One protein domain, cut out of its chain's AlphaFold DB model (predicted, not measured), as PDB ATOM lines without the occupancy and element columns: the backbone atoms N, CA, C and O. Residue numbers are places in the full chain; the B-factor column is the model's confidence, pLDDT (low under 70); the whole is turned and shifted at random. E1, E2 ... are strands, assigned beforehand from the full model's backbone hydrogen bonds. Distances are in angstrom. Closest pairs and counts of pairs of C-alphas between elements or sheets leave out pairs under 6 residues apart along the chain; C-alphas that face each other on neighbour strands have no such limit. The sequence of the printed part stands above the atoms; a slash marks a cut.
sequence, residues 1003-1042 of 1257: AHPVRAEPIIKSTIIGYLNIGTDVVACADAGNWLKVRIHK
ATOM      1  N   ALA A1003     270.922 161.937 328.964       84.00
ATOM      2  CA  ALA A1003     271.172 160.637 329.564       84.00
ATOM      3  C   ALA A1003     269.874 159.830 329.520       84.00
ATOM      4  O   ALA A1003     268.820 160.330 329.922       84.00
ATOM      5  N   HIS A1004     269.924 158.606 328.995       90.12
ATOM      6  CA  HIS A1004     268.708 157.830 328.747       90.12
ATOM      7  C   HIS A1004     268.189 157.199 330.041       90.12
ATOM      8  O   HIS A1004     268.956 156.498 330.698       90.12
ATOM      9  N   PRO A1005     266.932 157.449 330.455       93.12
ATOM     10  CA  PRO A1005     266.434 157.006 331.752       93.12
ATOM     11  C   PRO A1005     266.290 155.485 331.815       93.12
ATOM     12  O   PRO A1005     265.656 154.871 330.958       93.12
ATOM     13  N   VAL A1006     266.813 154.903 332.893       95.50
ATOM     14  CA  VAL A1006     266.696 153.481 333.225       95.50
ATOM     15  C   VAL A1006     265.762 153.336 334.426       95.50
ATOM     16  O   VAL A1006     265.983 153.952 335.472       95.50
ATOM     17  N   ARG A1007     264.697 152.545 334.280       95.56
ATOM     18  CA  ARG A1007     263.609 152.381 335.258       95.56
ATOM     19  C   ARG A1007     263.688 151.056 336.012       95.56
ATOM     20  O   ARG A1007     264.353 150.125 335.567       95.56
ATOM     21  N   ALA A1008     263.010 150.966 337.154       94.56
ATOM     22  CA  ALA A1008     262.941 149.733 337.939       94.56
ATOM     23  C   ALA A1008     262.203 148.602 337.195       94.56
ATOM     24  O   ALA A1008     262.626 147.450 337.249       94.56
ATOM     25  N   GLU A1009     261.146 148.940 336.453       93.69
ATOM     26  CA  GLU A1009     260.287 148.008 335.708       93.69
ATOM     27  C   GLU A1009     260.115 148.480 334.248       93.69
ATOM     28  O   GLU A1009     260.266 149.680 333.981       93.69
ATOM     29  N   PRO A1010     259.750 147.593 333.298       96.12
ATOM     30  CA  PRO A1010     259.542 147.933 331.885       96.12
ATOM     31  C   PRO A1010     258.194 148.647 331.642       96.12
ATOM     32  O   PRO A1010     257.380 148.248 330.813       96.12
ATOM     33  N   ILE A1011     257.927 149.718 332.398       92.81
ATOM     34  CA  ILE A1011     256.691 150.509 332.336       92.81
ATOM     35  C   ILE A1011     257.052 151.998 332.374       92.81
ATOM     36  O   ILE A1011     257.819 152.447 333.225       92.81
ATOM     37  N   ILE A1012     256.450 152.808 331.493       89.38
ATOM     38  CA  ILE A1012     256.768 154.246 331.328       89.38
ATOM     39  C   ILE A1012     256.564 155.052 332.628       89.38
ATOM     40  O   ILE A1012     257.218 156.073 332.833       89.38
ATOM     41  N   LYS A1013     255.692 154.583 333.530       91.81
ATOM     42  CA  LYS A1013     255.414 155.204 334.836       91.81
ATOM     43  C   LYS A1013     256.350 154.748 335.970       91.81
ATOM     44  O   LYS A1013     256.326 155.368 337.026       91.81
ATOM     45  N   SER A1014     257.162 153.704 335.775       93.00
ATOM     46  CA  SER A1014     258.027 153.143 336.825       93.00
ATOM     47  C   SER A1014     259.183 154.084 337.197       93.00
ATOM     48  O   SER A1014     259.648 154.880 336.372       93.00
ATOM     49  N   THR A1015     259.651 154.005 338.443       93.00
ATOM     50  CA  THR A1015     260.689 154.880 339.013       93.00
ATOM     51  C   THR A1015     261.994 154.801 338.222       93.00
ATOM     52  O   THR A1015     262.505 153.712 337.970       93.00
ATOM     53  N   ILE A1016     262.566 155.956 337.867       94.88
ATOM     54  CA  ILE A1016     263.898 156.047 337.252       94.88
ATOM     55  C   ILE A1016     264.947 155.776 338.340       94.88
ATOM     56  O   ILE A1016     265.055 156.540 339.297       94.88
ATOM     57  N   ILE A1017     265.710 154.694 338.191       93.38
ATOM     58  CA  ILE A1017     266.758 154.256 339.133       93.38
ATOM     59  C   ILE A1017     268.178 154.611 338.661       93.38
ATOM     60  O   ILE A1017     269.138 154.538 339.428       93.38
ATOM     61  N   GLY A1018     268.309 155.086 337.423       94.50
ATOM     62  CA  GLY A1018     269.499 155.772 336.938       94.50
ATOM     63  C   GLY A1018     269.394 156.110 335.458       94.50
ATOM     64  O   GLY A1018     268.294 156.237 334.925       94.50
ATOM     65  N   TYR A1019     270.539 156.265 334.800       95.31
ATOM     66  CA  TYR A1019     270.605 156.652 333.394       95.31
ATOM     67  C   TYR A1019     271.696 155.873 332.644       95.31
ATOM     68  O   TYR A1019     272.592 155.294 333.261       95.31
ATOM     69  N   LEU A1020     271.621 155.882 331.314       94.00
ATOM     70  CA  LEU A1020     272.699 155.518 330.397       94.00
ATOM     71  C   LEU A1020     273.407 156.789 329.919       94.00
ATOM     72  O   LEU A1020     272.748 157.771 329.568       94.00
ATOM     73  N   ASN A1021     274.737 156.756 329.851       87.44
ATOM     74  CA  ASN A1021     275.521 157.819 329.225       87.44
ATOM     75  C   ASN A1021     275.543 157.621 327.697       87.44
ATOM     76  O   ASN A1021     275.723 156.503 327.216       87.44
ATOM     77  N   ILE A1022     275.398 158.701 326.924       82.88
ATOM     78  CA  ILE A1022     275.612 158.656 325.468       82.88
ATOM     79  C   ILE A1022     277.088 158.347 325.176       82.88
ATOM     80  O   ILE A1022     277.978 158.865 325.849       82.88
ATOM     81  N   GLY A1023     277.342 157.510 324.166       79.75
ATOM     82  CA  GLY A1023     278.697 157.141 323.740       79.75
ATOM     83  C   GLY A1023     279.427 156.145 324.651       79.75
ATOM     84  O   GLY A1023     280.592 155.857 324.396       79.75
ATOM     85  N   THR A1024     278.774 155.607 325.687       81.88
ATOM     86  CA  THR A1024     279.242 154.396 326.382       81.88
ATOM     87  C   THR A1024     278.473 153.189 325.874       81.88
ATOM     88  O   THR A1024     277.244 153.257 325.812       81.88
ATOM     89  N   ASP A1025     279.168 152.092 325.585       84.44
ATOM     90  CA  ASP A1025     278.530 150.835 325.201       84.44
ATOM     91  C   ASP A1025     277.671 150.275 326.338       84.44
ATOM     92  O   ASP A1025     278.041 150.307 327.516       84.44
ATOM     93  N   VAL A1026     276.488 149.792 325.974       89.06
ATOM     94  CA  VAL A1026     275.433 149.391 326.899       89.06
ATOM     95  C   VAL A1026     275.313 147.876 326.882       89.06
ATOM     96  O   VAL A1026     274.897 147.277 325.889       89.06
ATOM     97  N   VAL A1027     275.648 147.254 328.014       91.12
ATOM     98  CA  VAL A1027     275.402 145.826 328.236       91.12
ATOM     99  C   VAL A1027     273.923 145.633 328.568       91.12
ATOM    100  O   VAL A1027     273.437 146.181 329.564       91.12
ATOM    101  N   ALA A1028     273.229 144.841 327.753       91.19
ATOM    102  CA  ALA A1028     271.878 144.353 328.013       91.19
ATOM    103  C   ALA A1028     271.912 142.857 328.382       91.19
ATOM    104  O   ALA A1028     272.779 142.135 327.904       91.19
ATOM    105  N   CYS A1029     270.992 142.393 329.235       91.31
ATOM    106  CA  CYS A1029     270.916 140.980 329.660       91.31
ATOM    107  C   CYS A1029     269.522 140.334 329.554       91.31
ATOM    108  O   CYS A1029     269.378 139.153 329.851       91.31
ATOM    109  N   ALA A1030     268.492 141.099 329.185       90.50
ATOM    110  CA  ALA A1030     267.141 140.608 328.908       90.50
ATOM    111  C   ALA A1030     266.356 141.664 328.118       90.50
ATOM    112  O   ALA A1030     266.726 142.843 328.115       90.50
ATOM    113  N   ASP A1031     265.240 141.271 327.515       93.62
ATOM    114  CA  ASP A1031     264.289 142.167 326.870       93.62
ATOM    115  C   ASP A1031     262.834 141.917 327.302       93.62
ATOM    116  O   ASP A1031     262.507 140.951 327.988       93.62
ATOM    117  N   ALA A1032     261.979 142.896 327.002       90.38
ATOM    118  CA  ALA A1032     260.549 142.884 327.295       90.38
ATOM    119  C   ALA A1032     259.838 143.798 326.283       90.38
ATOM    120  O   ALA A1032     259.541 144.964 326.562       90.38
ATOM    121  N   GLY A1033     259.650 143.295 325.059       93.31
ATOM    122  CA  GLY A1033     259.149 144.083 323.930       93.31
ATOM    123  C   GLY A1033     260.042 145.297 323.654       93.31
ATOM    124  O   GLY A1033     261.239 145.165 323.407       93.31
ATOM    125  N   ASN A1034     259.482 146.504 323.763       94.06
ATOM    126  CA  ASN A1034     260.214 147.755 323.523       94.06
ATOM    127  C   ASN A1034     261.236 148.122 324.622       94.06
ATOM    128  O   ASN A1034     261.827 149.198 324.547       94.06
ATOM    129  N   TRP A1035     261.468 147.269 325.625       95.62
ATOM    130  CA  TRP A1035     262.432 147.505 326.706       95.62
ATOM    131  C   TRP A1035     263.623 146.541 326.656       95.62
ATOM    132  O   TRP A1035     263.471 145.356 326.373       95.62
ATOM    133  N   LEU A1036     264.807 147.053 326.998       95.88
ATOM    134  CA  LEU A1036     266.026 146.292 327.278       95.88
ATOM    135  C   LEU A1036     266.392 146.438 328.756       95.88
ATOM    136  O   LEU A1036     266.387 147.549 329.295       95.88
ATOM    137  N   LYS A1037     266.759 145.332 329.401       96.12
ATOM    138  CA  LYS A1037     267.316 145.311 330.753       96.12
ATOM    139  C   LYS A1037     268.817 145.576 330.678       96.12
ATOM    140  O   LYS A1037     269.596 144.696 330.318       96.12
ATOM    141  N   VAL A1038     269.201 146.799 331.009       96.56
ATOM    142  CA  VAL A1038     270.528 147.386 330.816       96.56
ATOM    143  C   VAL A1038     271.234 147.653 332.145       96.56
ATOM    144  O   VAL A1038     270.593 147.893 333.176       96.56
ATOM    145  N   ARG A1039     272.567 147.624 332.133       95.44
ATOM    146  CA  ARG A1039     273.389 148.014 333.287       95.44
ATOM    147  C   ARG A1039     273.352 149.536 333.468       95.44
ATOM    148  O   ARG A1039     273.477 150.282 332.503       95.44
ATOM    149  N   ILE A1040     273.177 150.010 334.701       93.75
ATOM    150  CA  ILE A1040     272.975 151.441 334.978       93.75
ATOM    151  C   ILE A1040     274.314 152.186 335.044       93.75
ATOM    152  O   ILE A1040     275.191 151.843 335.836       93.75
ATOM    153  N   HIS A1041     274.446 153.278 334.286       89.12
ATOM    154  CA  HIS A1041     275.612 154.165 334.314       89.12
ATOM    155  C   HIS A1041     275.338 155.372 335.227       89.12
ATOM    156  O   HIS A1041     275.148 156.501 334.777       89.12
ATOM    157  N   LYS A1042     275.295 155.128 336.547       81.00
ATOM    158  CA  LYS A1042     275.075 156.183 337.556       81.00
ATOM    159  C   LYS A1042     276.133 157.285 337.432       81.00
ATOM    160  O   LYS A1042     277.328 157.005 337.508       81.00
TER     161      LYS A1042
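This is residues 1003 to 1042 of the 1257 residues of the protein "Hypothetical protein" of Spumella elongata (UniProt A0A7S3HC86). Two small two-stranded hairpins, E1 with E2 and E3 with E4, stand one beyond the other, joined at one end by the tight link from E2 to E3, with E4 between E3 and the first hairpin. The 40 printed residues have four named strands, E1 to E4 in order, in two antiparallel sheets, and no named helix: all strand. The whole is compact, with a radius of gyration of the C-alphas of 9.7 A and spans of 24 by 18 by 12 A.

E1, residues 1003 to 1007, and E2, residues 1016 to 1021, form an antiparallel hairpin at 147 degrees; N 1004 and O 1020 are 3.0 A apart, within hydrogen-bond range. E3, residues 1026 to 1032, and E4, residues 1035 to 1039, form another at 144 degrees, with N 1029 and O 1037 at 2.9 A. The closest C-alphas of E1 and E4, Val 1006 and Val 1038, are 7.6 A apart. E2 and E4 are near each other, with 5 pairs of C-alphas within 10 A; E1 and E3 are apart.

E1 begins at C-alpha 1003 (271.172, 160.637, 329.564). E2 is 14.2 A long and E3 16.2 A. E4 ends at C-alpha 1039 (273.389, 148.014, 333.287).

The farthest C-alphas, Lys 1013 and Gly 1023, are 25.9 A apart. The printed part has no cut and no long link, and no printed residue is under 70 in pLDDT.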